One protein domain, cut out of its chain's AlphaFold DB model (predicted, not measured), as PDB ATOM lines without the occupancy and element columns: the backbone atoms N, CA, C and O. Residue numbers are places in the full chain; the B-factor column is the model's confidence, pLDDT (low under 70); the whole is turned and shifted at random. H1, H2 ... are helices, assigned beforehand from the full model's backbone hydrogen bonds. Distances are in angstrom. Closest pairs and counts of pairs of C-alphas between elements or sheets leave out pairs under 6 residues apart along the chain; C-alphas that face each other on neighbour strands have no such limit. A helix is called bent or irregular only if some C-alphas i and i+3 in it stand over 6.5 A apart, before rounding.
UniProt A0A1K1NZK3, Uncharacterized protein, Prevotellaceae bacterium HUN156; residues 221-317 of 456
ATOM      1  N   THR A 221      54.747  22.470 -22.270       74.75
ATOM      2  CA  THR A 221      54.229  21.390 -23.117       74.75
ATOM      3  C   THR A 221      53.885  20.131 -22.322       74.75
ATOM      4  O   THR A 221      53.655  19.073 -22.898       74.75
ATOM      5  N   SER A 222      53.936  20.186 -20.985       83.38
ATOM      6  CA  SER A 222      53.727  19.009 -20.143       83.38
ATOM      7  C   SER A 222      53.165  19.358 -18.771       83.38
ATOM      8  O   SER A 222      53.741  20.175 -18.048       83.38
ATOM      9  N   PHE A 223      52.121  18.628 -18.373       86.12
ATOM     10  CA  PHE A 223      51.526  18.667 -17.035       86.12
ATOM     11  C   PHE A 223      52.519  18.364 -15.916       86.12
ATOM     12  O   PHE A 223      52.349  18.837 -14.798       86.12
ATOM     13  N   ARG A 224      53.610  17.649 -16.210       87.75
ATOM     14  CA  ARG A 224      54.671  17.429 -15.224       87.75
ATOM     15  C   ARG A 224      55.281  18.753 -14.764       87.75
ATOM     16  O   ARG A 224      55.487  18.937 -13.573       87.75
ATOM     17  N   LYS A 225      55.554  19.675 -15.695       87.75
ATOM     18  CA  LYS A 225      56.103  20.997 -15.352       87.75
ATOM     19  C   LYS A 225      55.093  21.837 -14.578       87.75
ATOM     20  O   LYS A 225      55.499  22.590 -13.700       87.75
ATOM     21  N   VAL A 226      53.798  21.672 -14.868       89.19
ATOM     22  CA  VAL A 226      52.718  22.284 -14.079       89.19
ATOM     23  C   VAL A 226      52.802  21.801 -12.634       89.19
ATOM     24  O   VAL A 226      52.930  22.616 -11.728       89.19
ATOM     25  N   ALA A 227      52.832  20.484 -12.431       89.88
ATOM     26  CA  ALA A 227      52.910  19.878 -11.108       89.88
ATOM     27  C   ALA A 227      54.197  20.273 -10.349       89.88
ATOM     28  O   ALA A 227      54.131  20.702  -9.199       89.88
ATOM     29  N   GLU A 228      55.363  20.210 -11.000       89.38
ATOM     30  CA  GLU A 228      56.644  20.652 -10.422       89.38
ATOM     31  C   GLU A 228      56.617  22.139 -10.038       89.38
ATOM     32  O   GLU A 228      57.164  22.526  -9.003       89.38
ATOM     33  N   THR A 229      55.943  22.978 -10.829       89.75
ATOM     34  CA  THR A 229      55.829  24.406 -10.518       89.75
ATOM     35  C   THR A 229      54.912  24.639  -9.334       89.75
ATOM     36  O   THR A 229      55.299  25.361  -8.428       89.75
ATOM     37  N   VAL A 230      53.748  23.989  -9.277       90.69
ATOM     38  CA  VAL A 230      52.844  24.096  -8.120       90.69
ATOM     39  C   VAL A 230      53.544  23.657  -6.829       90.69
ATOM     40  O   VAL A 230      53.365  24.294  -5.797       90.69
ATOM     41  N   MET A 231      54.402  22.635  -6.899       87.50
ATOM     42  CA  MET A 231      55.203  22.168  -5.760       87.50
ATOM     43  C   MET A 231      56.293  23.134  -5.311       87.50
ATOM     44  O   MET A 231      56.549  23.268  -4.117       87.50
ATOM     45  N   THR A 232      56.978  23.768  -6.260       85.06
ATOM     46  CA  THR A 232      58.104  24.672  -5.975       85.06
ATOM     47  C   THR A 232      57.685  26.138  -5.838       85.06
ATOM     48  O   THR A 232      58.515  26.986  -5.508       85.06
ATOM     49  N   ALA A 233      56.409  26.444  -6.084       81.94
ATOM     50  CA  ALA A 233      55.829  27.774  -5.984       81.94
ATOM     51  C   ALA A 233      55.798  28.309  -4.540       81.94
ATOM     52  O   ALA A 233      56.154  27.643  -3.567       81.94
ATOM     53  N   SER A 234      55.376  29.571  -4.426       75.75
ATOM     54  CA  SER A 234      55.244  30.319  -3.172       75.75
ATOM     55  C   SER A 234      54.552  29.521  -2.060       75.75
ATOM     56  O   SER A 234      53.634  28.740  -2.309       75.75
ATOM     57  N   GLN A 235      54.913  29.814  -0.804       82.69
ATOM     58  CA  GLN A 235      54.254  29.267   0.392       82.69
ATOM     59  C   GLN A 235      52.728  29.462   0.373       82.69
ATOM     60  O   GLN A 235      52.007  28.665   0.962       82.69
ATOM     61  N   SER A 236      52.229  30.472  -0.347       85.50
ATOM     62  CA  SER A 236      50.794  30.718  -0.521       85.50
ATOM     63  C   SER A 236      50.040  29.598  -1.250       85.50
ATOM     64  O   SER A 236      48.820  29.539  -1.146       85.50
ATOM     65  N   PHE A 237      50.719  28.706  -1.978       90.50
ATOM     66  CA  PHE A 237      50.069  27.576  -2.656       90.50
ATOM     67  C   PHE A 237      49.870  26.389  -1.714       90.50
ATOM     68  O   PHE A 237      48.926  25.619  -1.894       90.50
ATOM     69  N   LYS A 238      50.734  26.238  -0.701       87.81
ATOM     70  CA  LYS A 238      50.768  25.047   0.159       87.81
ATOM     71  C   LYS A 238      49.431  24.724   0.832       87.81
ATOM     72  O   LYS A 238      49.031  23.564   0.747       87.81
ATOM     73  N   PRO A 239      48.687  25.692   1.407       89.62
ATOM     74  CA  PRO A 239      47.386  25.399   2.016       89.62
ATOM     75  C   PRO A 239      46.361  24.834   1.019       89.62
ATOM     76  O   PRO A 239      45.443  24.114   1.406       89.62
ATOM     77  N   HIS A 240      46.520  25.124  -0.276       92.31
ATOM     78  CA  HIS A 240      45.588  24.748  -1.341       92.31
ATOM     79  C   HIS A 240      46.089  23.586  -2.210       92.31
ATOM     80  O   HIS A 240      45.372  23.137  -3.103       92.31
ATOM     81  N   LEU A 241      47.288  23.055  -1.944       91.69
ATOM     82  CA  LEU A 241      47.918  22.004  -2.752       91.69
ATOM     83  C   LEU A 241      47.021  20.766  -2.917       91.69
ATOM     84  O   LEU A 241      47.036  20.132  -3.968       91.69
ATOM     85  N   HIS A 242      46.203  20.450  -1.910       90.88
ATOM     86  CA  HIS A 242      45.314  19.291  -1.929       90.88
ATOM     87  C   HIS A 242      44.243  19.399  -3.024       90.88
ATOM     88  O   HIS A 242      43.908  18.388  -3.628       90.88
ATOM     89  N   ILE A 243      43.764  20.610  -3.339       93.69
ATOM     90  CA  ILE A 243      42.808  20.854  -4.433       93.69
ATOM     91  C   ILE A 243      43.450  20.478  -5.771       93.69
ATOM     92  O   ILE A 243      42.876  19.719  -6.551       93.69
ATOM     93  N   PHE A 244      44.673  20.964  -6.010       93.56
ATOM     94  CA  PHE A 244      45.424  20.648  -7.225       93.56
ATOM     95  C   PHE A 244      45.743  19.153  -7.317       93.56
ATOM     96  O   PHE A 244      45.557  18.551  -8.370       93.56
ATOM     97  N   TYR A 245      46.191  18.548  -6.213       91.88
ATOM     98  CA  TYR A 245      46.495  17.122  -6.143       91.88
ATOM     99  C   TYR A 245      45.272  16.263  -6.482       91.88
ATOM    100  O   TYR A 245      45.377  15.385  -7.333       91.88
ATOM    101  N   CYS A 246      44.104  16.546  -5.894       91.12
ATOM    102  CA  CYS A 246      42.881  15.788  -6.175       91.12
ATOM    103  C   CYS A 246      42.487  15.868  -7.654       91.12
ATOM    104  O   CYS A 246      42.181  14.840  -8.260       91.12
ATOM    105  N   GLY A 247      42.546  17.067  -8.246       89.94
ATOM    106  CA  GLY A 247      42.266  17.252  -9.672       89.94
ATOM    107  C   GLY A 247      43.273  16.524 -10.561       89.94
ATOM    108  O   GLY A 247      42.891  15.908 -11.556       89.94
ATOM    109  N   LEU A 248      44.559  16.545 -10.185       90.31
ATOM    110  CA  LEU A 248      45.608  15.843 -10.922       90.31
ATOM    111  C   LEU A 248      45.337  14.340 -10.918       90.31
ATOM    112  O   LEU A 248      45.327  13.742 -11.989       90.31
ATOM    113  N   MET A 249      45.049  13.761  -9.748       89.69
ATOM    114  CA  MET A 249      44.760  12.334  -9.597       89.69
ATOM    115  C   MET A 249      43.525  11.889 -10.400       89.69
ATOM    116  O   MET A 249      43.614  10.879 -11.091       89.69
ATOM    117  N   ASP A 250      42.429  12.665 -10.426       86.69
ATOM    118  CA  ASP A 250      41.233  12.362 -11.252       86.69
ATOM    119  C   ASP A 250      41.532  12.353 -12.766       86.69
ATOM    120  O   ASP A 250      40.853  11.697 -13.570       86.69
ATOM    121  N   CYS A 251      42.561  13.095 -13.177       82.88
ATOM    122  CA  CYS A 251      42.945  13.236 -14.575       82.88
ATOM    123  C   CYS A 251      44.115  12.337 -14.992       82.88
ATOM    124  O   CYS A 251      44.323  12.180 -16.195       82.88
ATOM    125  N   MET A 252      44.860  11.735 -14.056       81.25
ATOM    126  CA  MET A 252      46.112  11.014 -14.329       81.25
ATOM    127  C   MET A 252      45.970   9.949 -15.422       81.25
ATOM    128  O   MET A 252      46.739   9.948 -16.386       81.25
ATOM    129  N   ASP A 253      44.946   9.100 -15.330       76.62
ATOM    130  CA  ASP A 253      44.710   8.022 -16.301       76.62
ATOM    131  C   ASP A 253      44.339   8.550 -17.696       76.62
ATOM    132  O   ASP A 253      44.610   7.915 -18.718       76.62
ATOM    133  N   LYS A 254      43.762   9.754 -17.750       78.56
ATOM    134  CA  LYS A 254      43.296  10.417 -18.975       78.56
ATOM    135  C   LYS A 254      44.421  11.168 -19.697       78.56
ATOM    136  O   LYS A 254      44.231  11.600 -20.828       78.56
ATOM    137  N   LEU A 255      45.597  11.319 -19.076       71.88
ATOM    138  CA  LEU A 255      46.761  11.980 -19.683       71.88
ATOM    139  C   LEU A 255      47.548  11.075 -20.650       71.88
ATOM    140  O   LEU A 255      48.481  11.558 -21.291       71.88
ATOM    141  N   HIS A 256      47.208   9.779 -20.746       71.50
ATOM    142  CA  HIS A 256      47.793   8.799 -21.680       71.50
ATOM    143  C   HIS A 256      49.330   8.864 -21.793       71.50
ATOM    144  O   HIS A 256      49.913   8.807 -22.878       71.50
ATOM    145  N   LEU A 257      50.012   9.006 -20.654       77.19
ATOM    146  CA  LEU A 257      51.460   9.185 -20.616       77.19
ATOM    147  C   LEU A 257      52.198   7.875 -20.926       77.19
ATOM    148  O   LEU A 257      51.889   6.808 -20.400       77.19
ATOM    149  N   GLU A 258      53.265   7.959 -21.722       82.25
ATOM    150  CA  GLU A 258      54.212   6.850 -21.894       82.25
ATOM    151  C   GLU A 258      54.785   6.407 -20.536       82.25
ATOM    152  O   GLU A 258      55.081   7.248 -19.683       82.25
ATOM    153  N   ARG A 259      55.069   5.107 -20.354       81.56
ATOM    154  CA  ARG A 259      55.556   4.536 -19.074       81.56
ATOM    155  C   ARG A 259      56.703   5.319 -18.420       81.56
ATOM    156  O   ARG A 259      56.742   5.458 -17.201       81.56
ATOM    157  N   ALA A 260      57.657   5.825 -19.203       81.44
ATOM    158  CA  ALA A 260      58.780   6.602 -18.671       81.44
ATOM    159  C   ALA A 260      58.357   7.987 -18.145       81.44
ATOM    160  O   ALA A 260      58.923   8.471 -17.164       81.44
ATOM    161  N   ARG A 261      57.372   8.627 -18.788       81.62
ATOM    162  CA  ARG A 261      56.792   9.909 -18.358       81.62
ATOM    163  C   ARG A 261      55.871   9.709 -17.159       81.62
ATOM    164  O   ARG A 261      55.958  10.505 -16.229       81.62
ATOM    165  N   GLN A 262      55.111   8.613 -17.148       85.69
ATOM    166  CA  GLN A 262      54.281   8.192 -16.022       85.69
ATOM    167  C   GLN A 262      55.107   8.084 -14.738       85.69
ATOM    168  O   GLN A 262      54.866   8.835 -13.806       85.69
ATOM    169  N   ARG A 263      56.200   7.305 -14.737       85.50
ATOM    170  CA  ARG A 263      57.079   7.161 -13.555       85.50
ATOM    171  C   ARG A 263      57.603   8.489 -13.004       85.50
ATOM    172  O   ARG A 263      57.833   8.630 -11.807       85.50
ATOM    173  N   ARG A 264      57.867   9.460 -13.886       86.25
ATOM    174  CA  ARG A 264      58.326  10.794 -13.471       86.25
ATOM    175  C   ARG A 264      57.190  11.598 -12.850       86.25
ATOM    176  O   ARG A 264      57.445  12.301 -11.882       86.25
ATOM    177  N   MET A 265      55.978  11.487 -13.389       88.06
ATOM    178  CA  MET A 265      54.785  12.087 -12.802       88.06
ATOM    179  C   MET A 265      54.454  11.456 -11.445       88.06
ATOM    180  O   MET A 265      54.253  12.191 -10.485       88.06
ATOM    181  N   ASP A 266      54.514  10.126 -11.331       87.69
ATOM    182  CA  ASP A 266      54.279   9.397 -10.078       87.69
ATOM    183  C   ASP A 266      55.225   9.882  -8.972       87.69
ATOM    184  O   ASP A 266      54.811  10.098  -7.836       87.69
ATOM    185  N   LYS A 267      56.498  10.141  -9.311       89.31
ATOM    186  CA  LYS A 267      57.472  10.707  -8.366       89.31
ATOM    187  C   LYS A 267      57.067  12.101  -7.873       89.31
ATOM    188  O   LYS A 267      57.235  12.385  -6.691       89.31
ATOM    189  N   VAL A 268      56.548  12.962  -8.752       89.62
ATOM    190  CA  VAL A 268      56.059  14.299  -8.367       89.62
ATOM    191  C   VAL A 268      54.801  14.182  -7.504       89.62
ATOM    192  O   VAL A 268      54.692  14.877  -6.499       89.62
ATOM    193  N   CYS A 269      53.890  13.264  -7.836       89.19
ATOM    194  CA  CYS A 269      52.676  13.012  -7.055       89.19
ATOM    195  C   CYS A 269      53.000  12.479  -5.652       89.19
ATOM    196  O   CYS A 269      52.385  12.907  -4.680       89.19
ATOM    197  N   LEU A 270      54.005  11.606  -5.526       88.50
ATOM    198  CA  LEU A 270      54.480  11.123  -4.229       88.50
ATOM    199  C   LEU A 270      55.040  12.272  -3.379       88.50
ATOM    200  O   LEU A 270      54.696  12.401  -2.210       88.50
ATOM    201  N   GLN A 271      55.844  13.152  -3.981       89.25
ATOM    202  CA  GLN A 271      56.366  14.340  -3.296       89.25
ATOM    203  C   GLN A 271      55.248  15.304  -2.878       89.25
ATOM    204  O   GLN A 271      55.299  15.855  -1.782       89.25
ATOM    205  N   MET A 272      54.225  15.493  -3.722       89.94
ATOM    206  CA  MET A 272      53.022  16.253  -3.362       89.94
ATOM    207  C   MET A 272      52.343  15.650  -2.141       89.94
ATOM    208  O   MET A 272      52.052  16.369  -1.194       89.94
ATOM    209  N   GLN A 273      52.128  14.337  -2.138       86.81
ATOM    210  CA  GLN A 273      51.492  13.642  -1.025       86.81
ATOM    211  C   GLN A 273      52.298  13.775   0.278       86.81
ATOM    212  O   GLN A 273      51.723  14.021   1.335       86.81
ATOM    213  N   GLU A 274      53.628  13.672   0.212       86.31
ATOM    214  CA  GLU A 274      54.505  13.903   1.366       86.31
ATOM    215  C   GLU A 274      54.381  15.329   1.922       86.31
ATOM    216  O   GLU A 274      54.324  15.505   3.139       86.31
ATOM    217  N   GLU A 275      54.307  16.348   1.059       85.81
ATOM    218  CA  GLU A 275      54.100  17.735   1.494       85.81
ATOM    219  C   GLU A 275      52.685  17.972   2.038       85.81
ATOM    220  O   GLU A 275      52.526  18.706   3.013       85.81
ATOM    221  N   LEU A 276      51.666  17.321   1.473       85.81
ATOM    222  CA  LEU A 276      50.292  17.381   1.978       85.81
ATOM    223  C   LEU A 276      50.173  16.814   3.389       85.81
ATOM    224  O   LEU A 276      49.473  17.387   4.213       85.81
ATOM    225  N   ASN A 277      50.927  15.763   3.708       80.81
ATOM    226  CA  ASN A 277      50.979  15.222   5.066       80.81
ATOM    227  C   ASN A 277      51.625  16.183   6.082       80.81
ATOM    228  O   ASN A 277      51.479  15.988   7.287       80.81
ATOM    229  N   ARG A 278      52.357  17.203   5.616       82.50
ATOM    230  CA  ARG A 278      53.035  18.203   6.458       82.50
ATOM    231  C   ARG A 278      52.265  19.517   6.579       82.50
ATOM    232  O   ARG A 278      52.604  20.321   7.443       82.50
ATOM    233  N   CYS A 279      51.283  19.759   5.713       79.62
ATOM    234  CA  CYS A 279      50.563  21.027   5.629       79.62
ATOM    235  C   CYS A 279      49.103  20.860   6.056       79.62
ATOM    236  O   CYS A 279      48.458  19.873   5.718       79.62
ATOM    237  N   GLU A 280      48.553  21.857   6.745       82.50
ATOM    238  CA  GLU A 280      47.121  21.890   7.042       82.50
ATOM    239  C   GLU A 280      46.335  22.348   5.795       82.50
ATOM    240  O   GLU A 280      46.641  23.412   5.239       82.50
ATOM    241  N   PRO A 281      45.359  21.559   5.306       85.75
ATOM    242  CA  PRO A 281      44.574  21.925   4.135       85.75
ATOM    243  C   PRO A 281      43.601  23.066   4.460       85.75
ATOM    244  O   PRO A 281      42.907  23.042   5.470       85.75
ATOM    245  N   SER A 282      43.520  24.057   3.569       89.62
ATOM    246  CA  SER A 282      42.579  25.176   3.674       89.62
ATOM    247  C   SER A 282      41.395  25.017   2.724       89.62
ATOM    248  O   SER A 282      41.572  24.927   1.508       89.62
ATOM    249  N   GLU A 283      40.183  25.095   3.269       91.69
ATOM    250  CA  GLU A 283      38.927  25.022   2.509       91.69
ATOM    251  C   GLU A 283      38.503  26.369   1.889       91.69
ATOM    252  O   GLU A 283      37.451  26.463   1.262       91.69
ATOM    253  N   LEU A 284      39.327  27.420   2.016       94.25
ATOM    254  CA  LEU A 284      39.019  28.787   1.561       94.25
ATOM    255  C   LEU A 284      38.532  28.849   0.104       94.25
ATOM    256  O   LEU A 284      37.643  29.631  -0.223       94.25
ATOM    257  N   LEU A 285      39.117  28.027  -0.771       95.88
ATOM    258  CA  LEU A 285      38.812  28.021  -2.201       95.88
ATOM    259  C   LEU A 285      37.692  27.044  -2.585       95.88
ATOM    260  O   LEU A 285      37.355  26.976  -3.760       95.88
ATOM    261  N   TYR A 286      37.096  26.296  -1.647       95.00
ATOM    262  CA  TYR A 286      36.140  25.232  -1.984       95.00
ATOM    263  C   TYR A 286      34.897  25.769  -2.675       95.00
ATOM    264  O   TYR A 286      34.533  25.262  -3.728       95.00
ATOM    265  N   LYS A 287      34.294  26.834  -2.137       95.75
ATOM    266  CA  LYS A 287      33.106  27.459  -2.739       95.75
ATOM    267  C   LYS A 287      33.385  27.953  -4.163       95.75
ATOM    268  O   LYS A 287      32.563  27.758  -5.054       95.75
ATOM    269  N   LEU A 288      34.558  28.549  -4.389       96.44
ATOM    270  CA  LEU A 288      34.976  28.998  -5.715       96.44
ATOM    271  C   LEU A 288      35.210  27.810  -6.656       96.44
ATOM    272  O   LEU A 288      34.658  27.783  -7.748       96.44
ATOM    273  N   CYS A 289      36.010  26.826  -6.247       95.06
ATOM    274  CA  CYS A 289      36.326  25.660  -7.071       95.06
ATOM    275  C   CYS A 289      35.086  24.821  -7.404       95.06
ATOM    276  O   CYS A 289      35.000  24.316  -8.520       95.06
ATOM    277  N   ASP A 290      34.130  24.728  -6.479       95.06
ATOM    278  CA  ASP A 290      32.828  24.102  -6.694       95.06
ATOM    279  C   ASP A 290      32.007  24.869  -7.738       95.06
ATOM    280  O   ASP A 290      31.509  24.272  -8.678       95.06
ATOM    281  N   ALA A 291      31.957  26.202  -7.689       94.56
ATOM    282  CA  ALA A 291      31.281  26.974  -8.737       94.56
ATOM    283  C   ALA A 291      31.951  26.858 -10.117       94.56
ATOM    284  O   ALA A 291      31.266  26.898 -11.138       94.56
ATOM    285  N   LEU A 292      33.281  26.719 -10.157       93.50
ATOM    286  CA  LEU A 292      34.039  26.571 -11.403       93.50
ATOM    287  C   LEU A 292      33.937  25.162 -12.003       93.50
ATOM    288  O   LEU A 292      33.981  25.013 -13.218       93.50
ATOM    289  N   PHE A 293      33.841  24.118 -11.181       91.31
ATOM    290  CA  PHE A 293      33.804  22.728 -11.648       91.31
ATOM    291  C   PHE A 293      32.950  21.854 -10.714       91.31
ATOM    292  O   PHE A 293      33.506  20.977 -10.070       91.31
ATOM    293  N   PRO A 294      31.620  22.031 -10.628       86.44
ATOM    294  CA  PRO A 294      30.827  21.499  -9.509       86.44
ATOM    295  C   PRO A 294      30.916  19.977  -9.348       86.44
ATOM    296  O   PRO A 294      31.436  19.457  -8.360       86.44
ATOM    297  N   GLU A 295      30.454  19.236 -10.356       87.56
ATOM    298  CA  GLU A 295      30.388  17.772 -10.298       87.56
ATOM    299  C   GLU A 295      31.781  17.138 -10.206       87.56
ATOM    300  O   GLU A 295      31.989  16.185  -9.449       87.56
ATOM    301  N   ASP A 296      32.749  17.689 -10.941       87.06
ATOM    302  CA  ASP A 296      34.124  17.196 -10.957       87.06
ATOM    303  C   ASP A 296      34.860  17.503  -9.642       87.06
ATOM    304  O   ASP A 296      35.578  16.642  -9.135       87.06
ATOM    305  N   PHE A 297      34.646  18.682  -9.049       89.94
ATOM    306  CA  PHE A 297      35.249  19.104  -7.783       89.94
ATOM    307  C   PHE A 297      34.762  18.237  -6.620       89.94
ATOM    308  O   PHE A 297      35.564  17.717  -5.839       89.94
ATOM    309  N   GLN A 298      33.451  18.006  -6.533       87.81
ATOM    310  CA  GLN A 298      32.888  17.134  -5.502       87.81
ATOM    311  C   GLN A 298      33.336  15.682  -5.682       87.81
ATOM    312  O   GLN A 298      33.665  15.010  -4.701       87.81
ATOM    313  N   ARG A 299      33.383  15.181  -6.925       89.12
ATOM    314  CA  ARG A 299      33.888  13.832  -7.211       89.12
ATOM    315  C   ARG A 299      35.348  13.686  -6.787       89.12
ATOM    316  O   ARG A 299      35.651  12.795  -5.996       89.12
ATOM    317  N   MET A 300      36.229  14.581  -7.240       89.19
ATOM    318  CA  MET A 300      37.663  14.466  -6.965       89.19
ATOM    319  C   MET A 300      37.976  14.587  -5.469       89.19
ATOM    320  O   MET A 300      38.863  13.889  -4.986       89.19
ATOM    321  N   LEU A 301      37.249  15.425  -4.713       86.44
ATOM    322  CA  LEU A 301      37.427  15.511  -3.262       86.44
ATOM    323  C   LEU A 301      36.970  14.232  -2.556       86.44
ATOM    324  O   LEU A 301      37.616  13.807  -1.605       86.44
ATOM    325  N   ARG A 302      35.887  13.588  -3.001       84.00
ATOM    326  CA  ARG A 302      35.446  12.318  -2.400       84.00
ATOM    327  C   ARG A 302      36.417  11.172  -2.671       84.00
ATOM    328  O   ARG A 302      36.638  10.351  -1.789       84.00
ATOM    329  N   GLU A 303      36.961  11.102  -3.881       83.81
ATOM    330  CA  GLU A 303      37.758   9.955  -4.332       83.81
ATOM    331  C   GLU A 303      39.247  10.091  -4.001       83.81
ATOM    332  O   GLU A 303      39.890   9.104  -3.651       83.81
ATOM    333  N   ASN A 304      39.793  11.309  -4.082       80.56
ATOM    334  CA  ASN A 304      41.240  11.535  -4.071       80.56
ATOM    335  C   ASN A 304      41.741  12.385  -2.896       80.56
ATOM    336  O   ASN A 304      42.955  12.576  -2.784       80.56
ATOM    337  N   LYS A 305      40.860  12.899  -2.019       77.50
ATOM    338  CA  LYS A 305      41.295  13.670  -0.842       77.50
ATOM    339  C   LYS A 305      42.186  12.787   0.037       77.50
ATOM    340  O   LYS A 305      41.720  11.755   0.528       77.50
ATOM    341  N   PRO A 306      43.455  13.174   0.266       68.62
ATOM    342  CA  PRO A 306      44.321  12.435   1.170       68.62
ATOM    343  C   PRO A 306      43.701  12.425   2.563       68.62
ATOM    344  O   PRO A 306      43.391  13.484   3.113       68.62
ATOM    345  N   LYS A 307      43.515  11.230   3.125       68.50
ATOM    346  CA  LYS A 307      43.045  11.077   4.501       68.50
ATOM    347  C   LYS A 307      44.098  11.650   5.444       68.50
ATOM    348  O   LYS A 307      45.283  11.335   5.326       68.50
ATOM    349  N   SER A 308      43.670  12.486   6.378       64.12
ATOM    350  CA  SER A 308      44.527  12.995   7.443       64.12
ATOM    351  C   SER A 308      45.021  11.854   8.334       64.12
ATOM    352  O   SER A 308      44.382  10.807   8.448       64.12
ATOM    353  N   TYR A 309      46.141  12.071   9.029       59.50
ATOM    354  CA  TYR A 309      46.684  11.074   9.956       59.50
ATOM    355  C   TYR A 309      45.650  10.638  11.004       59.50
ATOM    356  O   TYR A 309      45.527   9.451  11.268       59.50
ATOM    357  N   LYS A 310      44.844  11.574  11.524       64.44
ATOM    358  CA  LYS A 310      43.757  11.278  12.472       64.44
ATOM    359  C   LYS A 310      42.664  10.396  11.867       64.44
ATOM    360  O   LYS A 310      42.155   9.511  12.541       64.44
ATOM    361  N   GLU A 311      42.288  10.628  10.610       69.19
ATOM    362  CA  GLU A 311      41.293   9.796   9.918       69.19
ATOM    363  C   GLU A 311      41.826   8.378   9.684       69.19
ATOM    364  O   GLU A 311      41.105   7.409   9.907       69.19
ATOM    365  N   VAL A 312      43.104   8.244   9.314       71.38
ATOM    366  CA  VAL A 312      43.767   6.937   9.176       71.38
ATOM    367  C   VAL A 312      43.909   6.233  10.529       71.38
ATOM    368  O   VAL A 312      43.680   5.030  10.619       71.38
ATOM    369  N   GLU A 313      44.256   6.970  11.584       71.88
ATOM    370  CA  GLU A 313      44.370   6.449  12.948       71.88
ATOM    371  C   GLU A 313      43.011   5.930  13.445       71.88
ATOM    372  O   GLU A 313      42.918   4.799  13.921       71.88
ATOM    373  N   ASN A 314      41.932   6.687  13.226       75.81
ATOM    374  CA  ASN A 314      40.566   6.268  13.545       75.81
ATOM    375  C   ASN A 314      40.133   5.019  12.761       75.81
ATOM    376  O   ASN A 314      39.537   4.112  13.339       75.81
ATOM    377  N   GLU A 315      40.444   4.932  11.464       76.31
ATOM    378  CA  GLU A 315      40.184   3.721  10.673       76.31
ATOM    379  C   GLU A 315      40.988   2.516  11.174       76.31
ATOM    380  O   GLU A 315      40.496   1.387  11.136       76.31
ATOM    381  N   SER A 316      42.217   2.737  11.652       78.56
ATOM    382  CA  SER A 316      43.025   1.686  12.275       78.56
ATOM    383  C   SER A 316      42.374   1.191  13.566       78.56
ATOM    384  O   SER A 316      42.203  -0.016  13.717       78.56
ATOM    385  N   TYR A 317      41.929   2.100  14.441       83.94
ATOM    386  CA  TYR A 317      41.208   1.735  15.664       83.94
ATOM    387  C   TYR A 317      39.938   0.929  15.363       83.94
ATOM    388  O   TYR A 317      39.719  -0.114  15.974       83.94
TER     389      TYR A 317
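What this domain is: This is residues 221 to 317 of the 456 residues of an uncharacterized protein of Prevotellaceae bacterium HUN156 (UniProt A0A1K1NZK3). Three helices, H1, H2 and H3, make a small up-and-down bundle, their centres in a triangle. H5 crosses the kinked H2, H4 forms a corner with H5, and residues 310 to 317 of H6 stick out as a free end. The printed part has 97 residues with six named helices, H1 to H6 in chain order, and no named strand; the class is all helix. It is compact, with a radius of gyration of the C-alphas of 13.9 A and spans of 38 by 33 by 27 A.

How they stand to each other: H2, residues 235 to 255, is the hub, with a kink of 55 degrees near residue 242. With residues 243 to 250 alone it touches H5, residues 294 to 304, about perpendicular at 88 degrees; the closest C-alphas, of Cys 246 and Asn 304, are 5.0 A apart. H2 touches H3, residues 259 to 276, opposite ways at a shallow tilt of 32 degrees, only just short of steep; this is a hairpin, with the closest C-alphas, of His 242 and Leu 276, 6.6 A apart. H1, residues 223 to 232, forms a hairpin with H2, the closest C-alphas, of Val 230 and Phe 237, being 7.0 A apart. H1 also touches H3, the same way at a shallow tilt of 26 degrees, with the closest C-alphas, of Arg 224 and Met 265, 5.9 A apart. H4, residues 283 to 292, and H5 touch only at the corner, and only just, with 3 pairs of C-alphas within 8 A; the closest, of Asp 290 and Phe 297, are 5.7 A apart. H6, residues 309 to 317, touches no helix. In H1, H5 and H6 every O i to N i+4 pair is within hydrogen-bond range, against 10 of 17 in H2, 13 of 14 in H3 and 4 of 6 in H4.

Where its parts are: H2 is 27.5 A from first to last C-alpha and H3 25.2 A. H2 and H4 are irregular: C-alphas 239 and 242 are 7.6 A apart, and C-alphas 284 and 287 are 7.4 A apart. H1 begins at C-alpha 223 (51.526, 18.667, -17.035), and H6 ends at C-alpha 317 (41.208, 1.735, 15.664).

The domain as a whole: The C-alphas farthest apart, of Thr 221 and Tyr 317, are 45.4 A apart. The printed part has no cut and no long link. The model's confidence is under 70 in residues 306 to 311.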